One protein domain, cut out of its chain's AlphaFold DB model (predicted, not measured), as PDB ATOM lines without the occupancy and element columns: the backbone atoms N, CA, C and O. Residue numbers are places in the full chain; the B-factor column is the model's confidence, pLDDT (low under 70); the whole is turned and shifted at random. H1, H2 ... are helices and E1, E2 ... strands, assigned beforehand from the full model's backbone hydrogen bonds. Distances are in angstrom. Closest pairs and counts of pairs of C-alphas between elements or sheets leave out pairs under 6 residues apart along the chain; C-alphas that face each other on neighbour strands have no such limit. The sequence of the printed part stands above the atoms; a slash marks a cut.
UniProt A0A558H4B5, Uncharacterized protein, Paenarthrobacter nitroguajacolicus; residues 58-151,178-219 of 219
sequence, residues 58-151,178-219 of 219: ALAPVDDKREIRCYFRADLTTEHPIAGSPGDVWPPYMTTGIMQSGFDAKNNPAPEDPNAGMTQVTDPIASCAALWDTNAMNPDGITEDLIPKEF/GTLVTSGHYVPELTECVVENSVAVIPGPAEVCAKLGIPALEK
ATOM      1  N   ALA A  58     397.959 380.149 274.916       80.56
ATOM      2  CA  ALA A  58     398.176 381.556 275.232       80.56
ATOM      3  C   ALA A  58     396.828 382.172 275.638       80.56
ATOM      4  O   ALA A  58     395.817 381.872 275.011       80.56
ATOM      5  N   LEU A  59     396.802 383.002 276.677       86.44
ATOM      6  CA  LEU A  59     395.624 383.797 277.027       86.44
ATOM      7  C   LEU A  59     395.782 385.191 276.421       86.44
ATOM      8  O   LEU A  59     396.898 385.719 276.396       86.44
ATOM      9  N   ALA A  60     394.691 385.768 275.927       86.56
ATOM     10  CA  ALA A  60     394.671 387.150 275.466       86.56
ATOM     11  C   ALA A  60     393.432 387.886 276.001       86.56
ATOM     12  O   ALA A  60     392.331 387.320 275.977       86.56
ATOM     13  N   PRO A  61     393.585 389.138 276.467       91.56
ATOM     14  CA  PRO A  61     392.454 389.983 276.809       91.56
ATOM     15  C   PRO A  61     391.780 390.520 275.540       91.56
ATOM     16  O   PRO A  61     392.414 390.672 274.495       91.56
ATOM     17  N   VAL A  62     390.496 390.846 275.661       92.88
ATOM     18  CA  VAL A  62     389.730 391.603 274.665       92.88
ATOM     19  C   VAL A  62     388.972 392.694 275.411       92.88
ATOM     20  O   VAL A  62     388.138 392.385 276.266       92.88
ATOM     21  N   ASP A  63     389.287 393.953 275.102       91.69
ATOM     22  CA  ASP A  63     388.694 395.119 275.769       91.69
ATOM     23  C   ASP A  63     387.255 395.381 275.300       91.69
ATOM     24  O   ASP A  63     386.407 395.779 276.098       91.69
ATOM     25  N   ASP A  64     386.970 395.138 274.017       92.75
ATOM     26  CA  ASP A  64     385.637 395.303 273.440       92.75
ATOM     27  C   ASP A  64     384.965 393.949 273.185       92.75
ATOM     28  O   ASP A  64     385.257 393.261 272.209       92.75
ATOM     29  N   LYS A  65     384.049 393.569 274.080       95.00
ATOM     30  CA  LYS A  65     383.248 392.339 274.017       95.00
ATOM     31  C   LYS A  65     381.807 392.615 273.571       95.00
ATOM     32  O   LYS A  65     380.904 391.862 273.925       95.00
ATOM     33  N   ARG A  66     381.546 393.723 272.869       95.88
ATOM     34  CA  ARG A  66     380.200 394.047 272.353       95.88
ATOM     35  C   ARG A  66     379.788 393.149 271.193       95.88
ATOM     36  O   ARG A  66     378.626 392.766 271.112       95.88
ATOM     37  N   GLU A  67     380.742 392.803 270.339       95.56
ATOM     38  CA  GLU A  67     380.560 391.912 269.198       95.56
ATOM     39  C   GLU A  67     381.219 390.561 269.490       95.56
ATOM     40  O   GLU A  67     382.407 390.480 269.809       95.56
ATOM     41  N   ILE A  68     380.442 389.488 269.373       97.88
ATOM     42  CA  ILE A  68     380.886 388.112 269.567       97.88
ATOM     43  C   ILE A  68     380.787 387.377 268.234       97.88
ATOM     44  O   ILE A  68     379.727 387.356 267.607       97.88
ATOM     45  N   ARG A  69     381.876 386.734 267.809       98.00
ATOM     46  CA  ARG A  69     381.913 385.905 266.599       98.00
ATOM     47  C   ARG A  69     381.619 384.450 266.956       98.00
ATOM     48  O   ARG A  69     382.462 383.772 267.541       98.00
ATOM     49  N   CYS A  70     380.440 383.958 266.602       98.38
ATOM     50  CA  CYS A  70     380.037 382.566 266.781       98.38
ATOM     51  C   CYS A  70     380.419 381.768 265.533       98.38
ATOM     52  O   CYS A  70     379.788 381.912 264.488       98.38
ATOM     53  N   TYR A  71     381.460 380.941 265.616       98.12
ATOM     54  CA  TYR A  71     381.930 380.155 264.476       98.12
ATOM     55  C   TYR A  71     381.038 378.941 264.232       98.12
ATOM     56  O   TYR A  71     380.634 378.251 265.171       98.12
ATOM     57  N   PHE A  72     380.771 378.640 262.962       97.38
ATOM     58  CA  PHE A  72     380.012 377.443 262.590       97.38
ATOM     59  C   PHE A  72     380.802 376.163 262.873       97.38
ATOM     60  O   PHE A  72     380.244 375.132 263.244       97.38
ATOM     61  N   ARG A  73     382.124 376.223 262.696       96.62
ATOM     62  CA  ARG A  73     383.039 375.083 262.803       96.62
ATOM     63  C   ARG A  73     384.320 375.488 263.522       96.62
ATOM     64  O   ARG A  73     384.638 376.666 263.633       96.62
ATOM     65  N   ALA A  74     385.097 374.496 263.953       96.56
ATOM     66  CA  ALA A  74     386.480 374.687 264.393       96.56
ATOM     67  C   ALA A  74     387.416 374.953 263.196       96.56
ATOM     68  O   ALA A  74     388.364 374.209 262.956       96.56
ATOM     69  N   ASP A  75     387.100 375.987 262.422       94.81
ATOM     70  CA  ASP A  75     387.840 376.479 261.267       94.81
ATOM     71  C   ASP A  75     387.600 377.987 261.153       94.81
ATOM     72  O   ASP A  75     386.466 378.451 261.222       94.81
ATOM     73  N   LEU A  76     388.680 378.751 260.990       95.88
ATOM     74  CA  LEU A  76     388.648 380.209 260.946       95.88
ATOM     75  C   LEU A  76     388.469 380.773 259.533       95.88
ATOM     76  O   LEU A  76     388.467 381.990 259.377       95.88
ATOM     77  N   THR A  77     388.396 379.914 258.514       96.38
ATOM     78  CA  THR A  77     388.566 380.315 257.109       96.38
ATOM     79  C   THR A  77     387.496 379.796 256.159       96.38
ATOM     80  O   THR A  77     387.314 380.391 255.102       96.38
ATOM     81  N   THR A  78     386.782 378.719 256.501       94.69
ATOM     82  CA  THR A  78     385.751 378.164 255.612       94.69
ATOM     83  C   THR A  78     384.567 379.115 255.484       94.69
ATOM     84  O   THR A  78     383.845 379.356 256.445       94.69
ATOM     85  N   GLU A  79     384.345 379.603 254.271       94.50
ATOM     86  CA  GLU A  79     383.152 380.347 253.881       94.50
ATOM     87  C   GLU A  79     382.039 379.387 253.426       94.50
ATOM     88  O   GLU A  79     382.309 378.288 252.925       94.50
ATOM     89  N   HIS A  80     380.777 379.796 253.579       90.19
ATOM     90  CA  HIS A  80     379.618 378.960 253.247       90.19
ATOM     91  C   HIS A  80     378.727 379.629 252.197       90.19
ATOM     92  O   HIS A  80     378.373 380.789 252.370       90.19
ATOM     93  N   PRO A  81     378.317 378.940 251.120       90.12
ATOM     94  CA  PRO A  81     377.440 379.540 250.118       90.12
ATOM     95  C   PRO A  81     376.084 379.920 250.724       90.12
ATOM     96  O   PRO A  81     375.542 379.179 251.542       90.12
ATOM     97  N   ILE A  82     375.517 381.047 250.290       89.69
ATOM     98  CA  ILE A  82     374.168 381.458 250.697       89.69
ATOM     99  C   ILE A  82     373.139 380.818 249.761       89.69
ATOM    100  O   ILE A  82     373.146 381.068 248.549       89.69
ATOM    101  N   ALA A  83     372.223 380.006 250.297       86.44
ATOM    102  CA  ALA A  83     371.134 379.458 249.497       86.44
ATOM    103  C   ALA A  83     370.309 380.577 248.840       86.44
ATOM    104  O   ALA A  83     369.852 381.517 249.485       86.44
ATOM    105  N   GLY A  84     370.114 380.465 247.525       87.12
ATOM    106  CA  GLY A  84     369.339 381.432 246.747       87.12
ATOM    107  C   GLY A  84     370.107 382.669 246.273       87.12
ATOM    108  O   GLY A  84     369.537 383.420 245.485       87.12
ATOM    109  N   SER A  85     371.381 382.850 246.651       89.94
ATOM    110  CA  SER A  85     372.217 383.950 246.141       89.94
ATOM    111  C   SER A  85     373.541 383.446 245.546       89.94
ATOM    112  O   SER A  85     374.541 383.293 246.251       89.94
ATOM    113  N   PRO A  86     373.572 383.120 244.237       90.19
ATOM    114  CA  PRO A  86     374.771 382.603 243.588       90.19
ATOM    115  C   PRO A  86     375.935 383.598 243.640       90.19
ATOM    116  O   PRO A  86     375.843 384.692 243.090       90.19
ATOM    117  N   GLY A  87     377.054 383.175 244.226       90.31
ATOM    118  CA  GLY A  87     378.271 383.983 244.346       90.31
ATOM    119  C   GLY A  87     378.433 384.669 245.701       90.31
ATOM    120  O   GLY A  87     379.551 385.072 246.015       90.31
ATOM    121  N   ASP A  88     377.377 384.721 246.515       93.19
ATOM    122  CA  ASP A  88     377.469 385.220 247.882       93.19
ATOM    123  C   ASP A  88     377.863 384.098 248.842       93.19
ATOM    124  O   ASP A  88     377.450 382.937 248.701       93.19
ATOM    125  N   VAL A  89     378.649 384.466 249.849       94.06
ATOM    126  CA  VAL A  89     379.118 383.562 250.894       94.06
ATOM    127  C   VAL A  89     378.942 384.187 252.273       94.06
ATOM    128  O   VAL A  89     379.166 385.380 252.472       94.06
ATOM    129  N   TRP A  90     378.554 383.363 253.237       91.31
ATOM    130  CA  TRP A  90     378.703 383.652 254.650       91.31
ATOM    131  C   TRP A  90     380.176 383.544 255.043       91.31
ATOM    132  O   TRP A  90     380.855 382.605 254.605       91.31
ATOM    133  N   PRO A  91     380.665 384.440 255.917       95.56
ATOM    134  CA  PRO A  91     381.950 384.238 256.561       95.56
ATOM    135  C   PRO A  91     381.921 382.976 257.453       95.56
ATOM    136  O   PRO A  91     380.857 382.400 257.690       95.56
ATOM    137  N   PRO A  92     383.067 382.549 258.012       96.75
ATOM    138  CA  PRO A  92     383.166 381.341 258.852       96.75
ATOM    139  C   PRO A  92     382.392 381.395 260.184       96.75
ATOM    140  O   PRO A  92     382.416 380.448 260.976       96.75
ATOM    141  N   TYR A  93     381.735 382.518 260.461       97.00
ATOM    142  CA  TYR A  93     381.038 382.817 261.698       97.00
ATOM    143  C   TYR A  93     379.802 383.677 261.433       97.00
ATOM    144  O   TYR A  93     379.676 384.308 260.386       97.00
ATOM    145  N   MET A  94     378.928 383.764 262.428       95.56
ATOM    146  CA  MET A  94     377.950 384.844 262.545       95.56
ATOM    147  C   MET A  94     378.328 385.754 263.704       95.56
ATOM    148  O   MET A  94     378.949 385.315 264.673       95.56
ATOM    149  N   THR A  95     377.952 387.022 263.611       95.50
ATOM    150  CA  THR A  95     378.147 387.983 264.693       95.50
ATOM    151  C   THR A  95     376.899 388.048 265.564       95.50
ATOM    152  O   THR A  95     375.771 387.925 265.087       95.50
ATOM    153  N   THR A  96     377.097 388.223 266.864       95.44
ATOM    154  CA  THR A  96     376.023 388.485 267.822       95.44
ATOM    155  C   THR A  96     376.471 389.503 268.856       95.44
ATOM    156  O   THR A  96     377.662 389.739 269.047       95.44
ATOM    157  N   GLY A  97     375.506 390.105 269.534       93.19
ATOM    158  CA  GLY A  97     375.737 391.021 270.633       93.19
ATOM    159  C   GLY A  97     374.421 391.538 271.191       93.19
ATOM    160  O   GLY A  97     373.340 391.160 270.738       93.19
ATOM    161  N   ILE A  98     374.510 392.385 272.211       90.12
ATOM    162  CA  ILE A  98     373.333 392.880 272.926       90.12
ATOM    163  C   ILE A  98     373.151 394.351 272.586       90.12
ATOM    164  O   ILE A  98     374.006 395.172 272.911       90.12
ATOM    165  N   MET A  99     372.029 394.688 271.954       88.50
ATOM    166  CA  MET A  99     371.672 396.079 271.692       88.50
ATOM    167  C   MET A  99     371.214 396.763 272.983       88.50
ATOM    168  O   MET A  99     370.414 396.231 273.753       88.50
ATOM    169  N   GLN A 100     371.699 397.976 273.210       87.88
ATOM    170  CA  GLN A 100     371.239 398.849 274.273       87.88
ATOM    171  C   GLN A 100     369.814 399.317 273.961       87.88
ATOM    172  O   GLN A 100     369.562 399.985 272.957       87.88
ATOM    173  N   SER A 101     368.879 399.013 274.860       84.56
ATOM    174  CA  SER A 101     367.506 399.510 274.754       84.56
ATOM    175  C   SER A 101     367.479 401.043 274.742       84.56
ATOM    176  O   SER A 101     368.103 401.692 275.584       84.56
ATOM    177  N   GLY A 102     366.758 401.621 273.777       84.69
ATOM    178  CA  GLY A 102     366.604 403.071 273.635       84.69
ATOM    179  C   GLY A 102     367.807 403.802 273.029       84.69
ATOM    180  O   GLY A 102     367.878 405.024 273.150       84.69
ATOM    181  N   PHE A 103     368.748 403.098 272.392       88.25
ATOM    182  CA  PHE A 103     369.840 403.743 271.663       88.25
ATOM    183  C   PHE A 103     369.314 404.645 270.531       88.25
ATOM    184  O   PHE A 103     368.582 404.197 269.649       88.25
ATOM    185  N   ASP A 104     369.715 405.919 270.544       88.00
ATOM    186  CA  ASP A 104     369.362 406.899 269.516       88.00
ATOM    187  C   ASP A 104     370.523 407.093 268.535       88.00
ATOM    188  O   ASP A 104     371.427 407.903 268.752       88.00
ATOM    189  N   ALA A 105     370.462 406.371 267.415       87.50
ATOM    190  CA  ALA A 105     371.474 406.444 266.368       87.50
ATOM    191  C   ALA A 105     371.652 407.863 265.786       87.50
ATOM    192  O   ALA A 105     372.737 408.189 265.310       87.50
ATOM    193  N   LYS A 106     370.623 408.729 265.828       89.75
ATOM    194  CA  LYS A 106     370.705 410.094 265.274       89.75
ATOM    195  C   LYS A 106     371.536 411.031 266.144       89.75
ATOM    196  O   LYS A 106     372.129 411.967 265.618       89.75
ATOM    197  N   ASN A 107     371.570 410.781 267.451       91.38
ATOM    198  CA  ASN A 107     372.289 411.587 268.437       91.38
ATOM    199  C   ASN A 107     373.480 410.828 269.047       91.38
ATOM    200  O   ASN A 107     373.931 411.160 270.144       91.38
ATOM    201  N   ASN A 108     373.984 409.807 268.347       89.00
ATOM    202  CA  ASN A 108     375.117 409.010 268.796       89.00
ATOM    203  C   ASN A 108     376.375 409.893 268.959       89.00
ATOM    204  O   ASN A 108     376.814 410.501 267.979       89.00
ATOM    205  N   PRO A 109     376.982 409.961 270.159       88.06
ATOM    206  CA  PRO A 109     378.192 410.750 270.389       88.06
ATOM    207  C   PRO A 109     379.457 410.166 269.732       88.06
ATOM    208  O   PRO A 109     380.452 410.880 269.655       88.06
ATOM    209  N   ALA A 110     379.426 408.908 269.276       90.00
ATOM    210  CA  ALA A 110     380.534 408.219 268.604       90.00
ATOM    211  C   ALA A 110     380.049 407.551 267.297       90.00
ATOM    212  O   ALA A 110     379.910 406.326 267.239       90.00
ATOM    213  N   PRO A 111     379.705 408.331 266.254       89.00
ATOM    214  CA  PRO A 111     379.158 407.807 264.996       89.00
ATOM    215  C   PRO A 111     380.121 406.900 264.216       89.00
ATOM    216  O   PRO A 111     379.683 406.162 263.339       89.00
ATOM    217  N   GLU A 112     381.417 406.963 264.507       92.19
ATOM    218  CA  GLU A 112     382.459 406.136 263.906       92.19
ATOM    219  C   GLU A 112     382.640 404.768 264.576       92.19
ATOM    220  O   GLU A 112     383.321 403.912 264.014       92.19
ATOM    221  N   ASP A 113     382.062 404.559 265.763       91.56
ATOM    222  CA  ASP A 113     382.141 403.285 266.473       91.56
ATOM    223  C   ASP A 113     381.142 402.287 265.859       91.56
ATOM    224  O   ASP A 113     379.929 402.483 265.992       91.56
ATOM    225  N   PRO A 114     381.612 401.208 265.202       88.69
ATOM    226  CA  PRO A 114     380.728 400.233 264.562       88.69
ATOM    227  C   PRO A 114     379.838 399.486 265.565       88.69
ATOM    228  O   PRO A 114     378.795 398.969 265.178       88.69
ATOM    229  N   ASN A 115     380.218 399.479 266.846       91.62
ATOM    230  CA  ASN A 115     379.498 398.826 267.936       91.62
ATOM    231  C   ASN A 115     378.752 399.846 268.815       91.62
ATOM    232  O   ASN A 115     378.413 399.568 269.975       91.62
ATOM    233  N   ALA A 116     378.515 401.061 268.307       91.50
ATOM    234  CA  ALA A 116     377.711 402.054 269.001       91.50
ATOM    235  C   ALA A 116     376.286 401.536 269.235       91.50
ATOM    236  O   ALA A 116     375.631 401.008 268.338       91.50
ATOM    237  N   GLY A 117     375.803 401.695 270.466       89.94
ATOM    238  CA  GLY A 117     374.503 401.166 270.869       89.94
ATOM    239  C   GLY A 117     374.506 399.682 271.211       89.94
ATOM    240  O   GLY A 117     373.435 399.140 271.455       89.94
ATOM    241  N   MET A 118     375.667 399.027 271.281       93.50
ATOM    242  CA  MET A 118     375.804 397.683 271.840       93.50
ATOM    243  C   MET A 118     376.356 397.732 273.269       93.50
ATOM    244  O   MET A 118     377.176 398.586 273.612       93.50
ATOM    245  N   THR A 119     375.932 396.796 274.114       94.44
ATOM    246  CA  THR A 119     376.450 396.609 275.475       94.44
ATOM    247  C   THR A 119     377.469 395.475 275.526       94.44
ATOM    248  O   THR A 119     377.378 394.525 274.752       94.44
ATOM    249  N   GLN A 120     378.423 395.559 276.458       95.00
ATOM    250  CA  GLN A 120     379.422 394.511 276.683       95.00
ATOM    251  C   GLN A 120     378.738 393.175 276.999       95.00
ATOM    252  O   GLN A 120     377.937 393.094 277.933       95.00
ATOM    253  N   VAL A 121     379.065 392.130 276.242       95.38
ATOM    254  CA  VAL A 121     378.538 390.788 276.483       95.38
ATOM    255  C   VAL A 121     379.326 390.140 277.619       95.38
ATOM    256  O   VAL A 121     380.548 390.004 277.559       95.38
ATOM    257  N   THR A 122     378.618 389.738 278.673       95.25
ATOM    258  CA  THR A 122     379.222 389.108 279.858       95.25
ATOM    259  C   THR A 122     379.401 387.602 279.712       95.25
ATOM    260  O   THR A 122     380.254 387.036 280.385       95.25
ATOM    261  N   ASP A 123     378.592 386.961 278.861       96.31
ATOM    262  CA  ASP A 123     378.647 385.522 278.583       96.31
ATOM    263  C   ASP A 123     378.573 385.260 277.061       96.31
ATOM    264  O   ASP A 123     377.489 385.078 276.485       96.31
ATOM    265  N   PRO A 124     379.731 385.307 276.375       97.00
ATOM    266  CA  PRO A 124     379.846 384.977 274.958       97.00
ATOM    267  C   PRO A 124     379.342 383.568 274.626       97.00
ATOM    268  O   PRO A 124     378.667 383.384 273.610       97.00
ATOM    269  N   ILE A 125     379.621 382.579 275.488       97.88
ATOM    270  CA  ILE A 125     379.188 381.190 275.283       97.88
ATOM    271  C   ILE A 125     377.668 381.111 275.264       97.88
ATOM    272  O   ILE A 125     377.118 380.555 274.317       97.88
ATOM    273  N   ALA A 126     376.983 381.679 276.259       97.44
ATOM    274  CA  ALA A 126     375.523 381.669 276.307       97.44
ATOM    275  C   ALA A 126     374.903 382.375 275.092       97.44
ATOM    276  O   ALA A 126     373.917 381.894 274.533       97.44
ATOM    277  N   SER A 127     375.517 383.473 274.640       96.19
ATOM    278  CA  SER A 127     375.059 384.222 273.463       96.19
ATOM    279  C   SER A 127     375.119 383.373 272.188       96.19
ATOM    280  O   SER A 127     374.149 383.311 271.435       96.19
ATOM    281  N   CYS A 128     376.223 382.655 271.963       98.06
ATOM    282  CA  CYS A 128     376.344 381.758 270.812       98.06
ATOM    283  C   CYS A 128     375.544 380.459 270.978       98.06
ATOM    284  O   CYS A 128     375.003 379.948 270.000       98.06
ATOM    285  N   ALA A 129     375.423 379.933 272.199       97.94
ATOM    286  CA  ALA A 129     374.599 378.766 272.496       97.94
ATOM    287  C   ALA A 129     373.125 379.016 272.152       97.94
ATOM    288  O   ALA A 129     372.481 378.123 271.612       97.94
ATOM    289  N   ALA A 130     372.614 380.230 272.376       95.62
ATOM    290  CA  ALA A 130     371.262 380.605 271.967       95.62
ATOM    291  C   ALA A 130     371.065 380.519 270.441       95.62
ATOM    292  O   ALA A 130     370.041 380.022 269.986       95.62
ATOM    293  N   LEU A 131     372.060 380.922 269.641       96.06
ATOM    294  CA  LEU A 131     371.994 380.795 268.178       96.06
ATOM    295  C   LEU A 131     372.014 379.333 267.717       96.06
ATOM    296  O   LEU A 131     371.352 378.977 266.740       96.06
ATOM    297  N   TRP A 132     372.769 378.475 268.406       96.69
ATOM    298  CA  TRP A 132     372.715 377.031 268.175       96.69
ATOM    299  C   TRP A 132     371.343 376.465 268.531       96.69
ATOM    300  O   TRP A 132     370.766 375.740 267.724       96.69
ATOM    301  N   ASP A 133     370.811 376.841 269.693       95.44
ATOM    302  CA  ASP A 133     369.534 376.367 270.226       95.44
ATOM    303  C   ASP A 133     368.345 376.692 269.312       95.44
ATOM    304  O   ASP A 133     367.426 375.880 269.206       95.44
ATOM    305  N   THR A 134     368.394 377.818 268.593       92.19
ATOM    306  CA  THR A 134     367.369 378.236 267.620       92.19
ATOM    307  C   THR A 134     367.694 377.843 266.175       92.19
ATOM    308  O   THR A 134     367.123 378.405 265.241       92.19
ATOM    309  N   ASN A 135     368.639 376.919 265.958       93.50
ATOM    310  CA  ASN A 135     369.094 376.446 264.640       93.50
ATOM    311  C   ASN A 135     369.743 377.503 263.728       93.50
ATOM    312  O   ASN A 135     370.021 377.212 262.564       93.50
ATOM    313  N   ALA A 136     370.024 378.708 264.227       93.44
ATOM    314  CA  ALA A 136     370.637 379.768 263.430       93.44
ATOM    315  C   ALA A 136     372.078 379.412 263.021       93.44
ATOM    316  O   ALA A 136     372.575 379.905 262.017       93.44
ATOM    317  N   MET A 137     372.729 378.512 263.764       96.12
ATOM    318  CA  MET A 137     374.080 378.017 263.478       96.12
ATOM    319  C   MET A 137     374.135 376.825 262.508       96.12
ATOM    320  O   MET A 137     375.228 376.353 262.212       96.12
ATOM    321  N   ASN A 138     372.999 376.345 261.986       94.69
ATOM    322  CA  ASN A 138     372.951 375.263 260.991       94.69
ATOM    323  C   ASN A 138     372.164 375.640 259.711       94.69
ATOM    324  O   ASN A 138     371.308 374.855 259.277       94.69
ATOM    325  N   PRO A 139     372.392 376.822 259.100       89.25
ATOM    326  CA  PRO A 139     371.756 377.168 257.832       89.25
ATOM    327  C   PRO A 139     372.128 376.130 256.770       89.25
ATOM    328  O   PRO A 139     373.277 375.717 256.679       89.25
ATOM    329  N   ASP A 140     371.157 375.647 255.999       87.62
ATOM    330  CA  ASP A 140     371.385 374.682 254.910       87.62
ATOM    331  C   ASP A 140     372.167 373.406 255.307       87.62
ATOM    332  O   ASP A 140     372.761 372.733 254.463       87.62
ATOM    333  N   GLY A 141     372.169 373.043 256.596       91.31
ATOM    334  CA  GLY A 141     372.876 371.860 257.092       91.31
ATOM    335  C   GLY A 141     374.396 372.026 257.211       91.31
ATOM    336  O   GLY A 141     375.111 371.022 257.277       91.31
ATOM    337  N   ILE A 142     374.924 373.257 257.233       92.88
ATOM    338  CA  ILE A 142     376.377 373.497 257.272       92.88
ATOM    339  C   ILE A 142     377.089 372.897 258.486       92.88
ATOM    340  O   ILE A 142     378.308 372.761 258.434       92.88
ATOM    341  N   THR A 143     376.382 372.530 259.554       95.06
ATOM    342  CA  THR A 143     376.941 371.921 260.772       95.06
ATOM    343  C   THR A 143     376.316 370.566 261.087       95.06
ATOM    344  O   THR A 143     376.381 370.095 262.219       95.06
ATOM    345  N   GLU A 144     375.695 369.920 260.101       94.75
ATOM    346  CA  GLU A 144     374.980 368.654 260.283       94.75
ATOM    347  C   GLU A 144     375.869 367.530 260.842       94.75
ATOM    348  O   GLU A 144     375.422 366.695 261.621       94.75
ATOM    349  N   ASP A 145     377.153 367.526 260.493       94.38
ATOM    350  CA  ASP A 145     378.147 366.567 260.981       94.38
ATOM    351  C   ASP A 145     378.559 366.779 262.447       94.38
ATOM    352  O   ASP A 145     379.163 365.879 263.036       94.38
ATOM    353  N   LEU A 146     378.246 367.940 263.029       95.06
ATOM    354  CA  LEU A 146     378.451 368.219 264.452       95.06
ATOM    355  C   LEU A 146     377.284 367.718 265.311       95.06
ATOM    356  O   LEU A 146     377.447 367.581 266.522       95.06
ATOM    357  N   ILE A 147     376.134 367.418 264.701       95.31
ATOM    358  CA  ILE A 147     374.940 366.932 265.391       95.31
ATOM    359  C   ILE A 147     375.043 365.403 265.549       95.31
ATOM    360  O   ILE A 147     375.204 364.689 264.552       95.31
ATOM    361  N   PRO A 148     374.949 364.853 266.777       96.12
ATOM    362  CA  PRO A 148     374.933 363.409 266.989       96.12
ATOM    363  C   PRO A 148     373.794 362.748 266.209       96.12
ATOM    364  O   PRO A 148     372.678 363.260 266.170       96.12
ATOM    365  N   LYS A 149     374.041 361.581 265.606       94.62
ATOM    366  CA  LYS A 149     373.037 360.896 264.764       94.62
ATOM    367  C   LYS A 149     371.801 360.464 265.554       94.62
ATOM    368  O   LYS A 149     370.725 360.303 264.991       94.62
ATOM    369  N   GLU A 150     371.986 360.231 266.844       94.81
ATOM    370  CA  GLU A 150     370.969 359.879 267.823       94.81
ATOM    371  C   GLU A 150     370.208 361.093 268.377       94.81
ATOM    372  O   GLU A 150     369.241 360.913 269.116       94.81
ATOM    373  N   PHE A 151     370.630 362.319 268.046       95.75
ATOM    374  CA  PHE A 151     369.961 363.528 268.501       95.75
ATOM    375  C   PHE A 151     368.576 363.643 267.862       95.75
ATOM    376  O   PHE A 151     368.421 363.667 266.639       95.75
ATOM    377  N   GLY A 178     351.427 383.257 264.494       68.25
ATOM    378  CA  GLY A 178     351.404 382.102 263.594       68.25
ATOM    379  C   GLY A 178     352.781 381.674 263.072       68.25
ATOM    380  O   GLY A 178     352.861 380.653 262.389       68.25
ATOM    381  N   THR A 179     353.864 382.372 263.432       78.00
ATOM    382  CA  THR A 179     355.226 381.879 263.184       78.00
ATOM    383  C   THR A 179     355.475 380.600 263.984       78.00
ATOM    384  O   THR A 179     355.119 380.504 265.167       78.00
ATOM    385  N   LEU A 180     356.043 379.596 263.319       80.19
ATOM    386  CA  LEU A 180     356.585 378.410 263.969       80.19
ATOM    387  C   LEU A 180     357.987 378.747 264.469       80.19
ATOM    388  O   LEU A 180     358.797 379.309 263.734       80.19
ATOM    389  N   VAL A 181     358.241 378.446 265.734       81.38
ATOM    390  CA  VAL A 181     359.543 378.606 266.374       81.38
ATOM    391  C   VAL A 181     359.982 377.262 266.914       81.38
ATOM    392  O   VAL A 181     359.166 376.447 267.352       81.38
ATOM    393  N   THR A 182     361.287 377.051 266.904       84.62
ATOM    394  CA  THR A 182     361.878 375.808 267.370       84.62
ATOM    395  C   THR A 182     363.099 376.152 268.204       84.62
ATOM    396  O   THR A 182     363.984 376.876 267.756       84.62
ATOM    397  N   SER A 183     363.101 375.663 269.436       87.25
ATOM    398  CA  SER A 183     364.200 375.767 270.394       87.25
ATOM    399  C   SER A 183     364.564 374.365 270.869       87.25
ATOM    400  O   SER A 183     363.758 373.436 270.748       87.25
ATOM    401  N   GLY A 184     365.745 374.194 271.449       90.69
ATOM    402  CA  GLY A 184     366.256 372.882 271.835       90.69
ATOM    403  C   GLY A 184     366.970 372.159 270.699       90.69
ATOM    404  O   GLY A 184     366.974 370.929 270.676       90.69
ATOM    405  N   HIS A 185     367.537 372.886 269.732       95.25
ATOM    406  CA  HIS A 185     368.478 372.304 268.779       95.25
ATOM    407  C   HIS A 185     369.788 371.918 269.482       95.25
ATOM    408  O   HIS A 185     370.080 372.348 270.596       95.25
ATOM    409  N   TYR A 186     370.573 371.046 268.848       96.62
ATOM    410  CA  TYR A 186     371.816 370.574 269.443       96.62
ATOM    411  C   TYR A 186     372.823 371.722 269.571       96.62
ATOM    412  O   TYR A 186     373.220 372.317 268.569       96.62
ATOM    413  N   VAL A 187     373.267 371.979 270.800       97.75
ATOM    414  CA  VAL A 187     374.361 372.904 271.098       97.75
ATOM    415  C   VAL A 187     375.626 372.073 271.331       97.75
ATOM    416  O   VAL A 187     375.654 371.283 272.281       97.75
ATOM    417  N   PRO A 188     376.667 372.191 270.485       97.38
ATOM    418  CA  PRO A 188     377.931 371.510 270.729       97.38
ATOM    419  C   PRO A 188     378.625 372.089 271.968       97.38
ATOM    420  O   PRO A 188     378.262 373.147 272.476       97.38
ATOM    421  N   GLU A 189     379.675 371.421 272.442       97.88
ATOM    422  CA  GLU A 189     380.606 372.062 273.372       97.88
ATOM    423  C   GLU A 189     381.193 373.320 272.710       97.88
ATOM    424  O   GLU A 189     381.544 373.282 271.529       97.88
ATOM    425  N   LEU A 190     381.268 374.430 273.444       98.31
ATOM    426  CA  LEU A 190     381.725 375.727 272.946       98.31
ATOM    427  C   LEU A 190     382.893 376.228 273.796       98.31
ATOM    428  O   LEU A 190     382.879 376.091 275.018       98.31
ATOM    429  N   THR A 191     383.872 376.860 273.152       98.12
ATOM    430  CA  THR A 191     385.048 377.433 273.821       98.12
ATOM    431  C   THR A 191     385.293 378.870 273.368       98.12
ATOM    432  O   THR A 191     385.184 379.180 272.182       98.12
ATOM    433  N   GLU A 192     385.660 379.740 274.313       97.88
ATOM    434  CA  GLU A 192     386.014 381.143 274.067       97.88
ATOM    435  C   GLU A 192     387.486 381.284 273.661       97.88
ATOM    436  O   GLU A 192     388.406 380.941 274.410       97.88
ATOM    437  N   CYS A 193     387.705 381.853 272.485       97.50
ATOM    438  CA  CYS A 193     389.002 382.159 271.911       97.50
ATOM    439  C   CYS A 193     389.105 383.648 271.550       97.50
ATOM    440  O   CYS A 193     388.125 384.396 271.591       97.50
ATOM    441  N   VAL A 194     390.305 384.070 271.153       97.25
ATOM    442  CA  VAL A 194     390.562 385.409 270.617       97.25
ATOM    443  C   VAL A 194     391.022 385.298 269.171       97.25
ATOM    444  O   VAL A 194     392.059 384.701 268.884       97.25
ATOM    445  N   VAL A 195     390.264 385.900 268.257       95.94
ATOM    446  CA  VAL A 195     390.604 385.986 266.831       95.94
ATOM    447  C   VAL A 195     390.620 387.455 266.451       95.94
ATOM    448  O   VAL A 195     389.632 388.147 266.665       95.94
ATOM    449  N   GLU A 196     391.745 387.945 265.922       92.06
ATOM    450  CA  GLU A 196     391.883 389.343 265.475       92.06
ATOM    451  C   GLU A 196     391.445 390.367 266.540       92.06
ATOM    452  O   GLU A 196     390.778 391.354 266.241       92.06
ATOM    453  N   ASN A 197     391.807 390.121 267.805       91.38
ATOM    454  CA  ASN A 197     391.447 390.972 268.946       91.38
ATOM    455  C   ASN A 197     389.932 391.068 269.229       91.38
ATOM    456  O   ASN A 197     389.498 391.988 269.914       91.38
ATOM    457  N   SER A 198     389.143 390.125 268.711       94.94
ATOM    458  CA  SER A 198     387.702 389.989 268.946       94.94
ATOM    459  C   SER A 198     387.406 388.700 269.711       94.94
ATOM    460  O   SER A 198     388.157 387.721 269.612       94.94
ATOM    461  N   VAL A 199     386.296 388.676 270.454       97.69
ATOM    462  CA  VAL A 199     385.832 387.451 271.113       97.69
ATOM    463  C   VAL A 199     385.281 386.487 270.065       97.69
ATOM    464  O   VAL A 199     384.366 386.820 269.312       97.69
ATOM    465  N   ALA A 200     385.826 385.275 270.041       98.19
ATOM    466  CA  ALA A 200     385.388 384.191 269.180       98.19
ATOM    467  C   ALA A 200     384.874 383.031 270.032       98.19
ATOM    468  O   ALA A 200     385.549 382.603 270.961       98.19
ATOM    469  N   VAL A 201     383.712 382.482 269.701       98.50
ATOM    470  CA  VAL A 201     383.197 381.258 270.318       98.50
ATOM    471  C   VAL A 201     383.201 380.165 269.267       98.50
ATOM    472  O   VAL A 201     382.563 380.292 268.222       98.50
ATOM    473  N   ILE A 202     383.956 379.104 269.536       98.50
ATOM    474  CA  ILE A 202     384.259 378.054 268.565       98.50
ATOM    475  C   ILE A 202     383.733 376.713 269.083       98.50
ATOM    476  O   ILE A 202     383.990 376.378 270.244       98.50
ATOM    477  N   PRO A 203     383.028 375.922 268.251       98.31
ATOM    478  CA  PRO A 203     382.571 374.602 268.649       98.31
ATOM    479  C   PRO A 203     383.752 373.650 268.817       98.31
ATOM    480  O   PRO A 203     384.587 373.488 267.925       98.31
ATOM    481  N   GLY A 204     383.809 372.993 269.964       97.00
ATOM    482  CA  GLY A 204     384.850 372.051 270.325       97.00
ATOM    483  C   GLY A 204     385.234 372.133 271.801       97.00
ATOM    484  O   GLY A 204     384.808 373.045 272.514       97.00
ATOM    485  N   PRO A 205     386.068 371.180 272.245       95.94
ATOM    486  CA  PRO A 205     386.534 371.122 273.620       95.94
ATOM    487  C   PRO A 205     387.486 372.270 273.939       95.94
ATOM    488  O   PRO A 205     388.011 372.919 273.031       95.94
ATOM    489  N   ALA A 206     387.792 372.445 275.223       92.81
ATOM    490  CA  ALA A 206     388.643 373.523 275.730       92.81
ATOM    491  C   ALA A 206     390.005 373.675 275.010       92.81
ATOM    492  O   ALA A 206     390.575 374.764 274.988       92.81
ATOM    493  N   GLU A 207     390.549 372.618 274.388       94.38
ATOM    494  CA  GLU A 207     391.812 372.706 273.639       94.38
ATOM    495  C   GLU A 207     391.660 373.252 272.207       94.38
ATOM    496  O   GLU A 207     392.659 373.348 271.488       94.38
ATOM    497  N   VAL A 208     390.444 373.578 271.749       96.19
ATOM    498  CA  VAL A 208     390.183 373.992 270.361       96.19
ATOM    499  C   VAL A 208     390.962 375.251 269.979       96.19
ATOM    500  O   VAL A 208     391.579 375.256 268.914       96.19
ATOM    501  N   CYS A 209     391.058 376.257 270.859       95.62
ATOM    502  CA  CYS A 209     391.810 377.484 270.568       95.62
ATOM    503  C   CYS A 209     393.277 377.168 270.248       95.62
ATOM    504  O   CYS A 209     393.818 377.596 269.230       95.62
ATOM    505  N   ALA A 210     393.918 376.322 271.055       93.56
ATOM    506  CA  ALA A 210     395.313 375.987 270.820       93.56
ATOM    507  C   ALA A 210     395.528 375.003 269.664       93.56
ATOM    508  O   ALA A 210     396.564 375.078 269.004       93.56
ATOM    509  N   LYS A 211     394.555 374.135 269.350       92.25
ATOM    510  CA  LYS A 211     394.575 373.350 268.100       92.25
ATOM    511  C   LYS A 211     394.527 374.254 266.866       92.25
ATOM    512  O   LYS A 211     395.177 373.947 265.870       92.25
ATOM    513  N   LEU A 212     393.809 375.371 266.959       93.56
ATOM    514  CA  LEU A 212     393.734 376.410 265.932       93.56
ATOM    515  C   LEU A 212     394.918 377.389 265.962       93.56
ATOM    516  O   LEU A 212     395.050 378.218 265.066       93.56
ATOM    517  N   GLY A 213     395.806 377.290 266.956       94.31
ATOM    518  CA  GLY A 213     396.952 378.188 267.103       94.31
ATOM    519  C   GLY A 213     396.574 379.616 267.501       94.31
ATOM    520  O   GLY A 213     397.351 380.533 267.242       94.31
ATOM    521  N   ILE A 214     395.410 379.804 268.128       94.81
ATOM    522  CA  ILE A 214     394.916 381.097 268.611       94.81
ATOM    523  C   ILE A 214     394.828 381.123 270.146       94.81
ATOM    524  O   ILE A 214     394.742 380.064 270.780       94.81
ATOM    525  N   PRO A 215     394.860 382.314 270.769       95.25
ATOM    526  CA  PRO A 215     394.705 382.432 272.211       95.25
ATOM    527  C   PRO A 215     393.303 382.036 272.690       95.25
ATOM    528  O   PRO A 215     392.321 382.216 271.967       95.25
ATOM    529  N   ALA A 216     393.203 381.553 273.928       95.06
ATOM    530  CA  ALA A 216     391.937 381.527 274.656       95.06
ATOM    531  C   ALA A 216     391.645 382.904 275.271       95.06
ATOM    532  O   ALA A 216     392.567 383.682 275.542       95.06
ATOM    533  N   LEU A 217     390.364 383.198 275.486       92.81
ATOM    534  CA  LEU A 217     389.939 384.444 276.119       92.81
ATOM    535  C   LEU A 217     390.346 384.468 277.601       92.81
ATOM    536  O   LEU A 217     390.100 383.514 278.343       92.81
ATOM    537  N   GLU A 218     390.961 385.567 278.038       88.88
ATOM    538  CA  GLU A 218     391.198 385.825 279.460       88.88
ATOM    539  C   GLU A 218     389.879 386.186 280.171       88.88
ATOM    540  O   GLU A 218     389.096 387.006 279.675       88.88
ATOM    541  N   LYS A 219     389.623 385.535 281.314       79.44
ATOM    542  CA  LYS A 219     388.390 385.691 282.103       79.44
ATOM    543  C   LYS A 219     388.461 386.863 283.070       79.44
ATOM    544  O   LYS A 219     389.477 386.956 283.790       79.44
TER     545      LYS A 219
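What this domain is: This is residues 58 to 151 and 178 to 219 of the 219 residues of an uncharacterized protein of Paenarthrobacter nitroguajacolicus (UniProt A0A558H4B5). Expect little regular structure: a small, strongly twisted four-stranded sheet with H1 over one face, from which residues 72 to 92 and 97 to 123 loop out and back. The printed part has 136 residues, only 34 in named elements, ordered E1 E2 H1 E3 E4 H2; the class is mixed, as is the sheet, E2 E1 E4 E3. It is compact, radius of gyration of the C-alphas 16.1 A, spanning 50 by 47 by 32 A.

Where its parts are: Find E1, residues 68 to 71, from C-alpha 68 at (380.886, 388.112, 269.567). E2 is 93 to 96, E3 190 to 195, and E4 198 to 203, 16.2 A long. H1, residues 124 to 133, runs 14.2 A; H2, residues 208 to 211, ends at (394.575, 373.350, 268.100).

How they stand to each other: Inner strands E1 and E4 are parallel, N 69 and O 199 2.9 A apart. Hairpins E1 and E2 (N 70 and O 94, 2.8 A) and E3 and E4 (N 193 and O 200, 2.7 A) are antiparallel. H1 is on the sheet, height 8.1 A; its closest C-alphas with E1 are Cys 128 and Cys 70, 5.5 A. H1 has 5 of 6 O i to N i+4 pairs within hydrogen-bond range; H2, too short for any, only grazes the sheet.

The domain as a whole: Residues 152 to 177 are cut out; C-alphas 151 and 178 are 26.7 A apart. Links E1 to E2 and E2 to H1 are long. Residue 178 alone is under pLDDT 70.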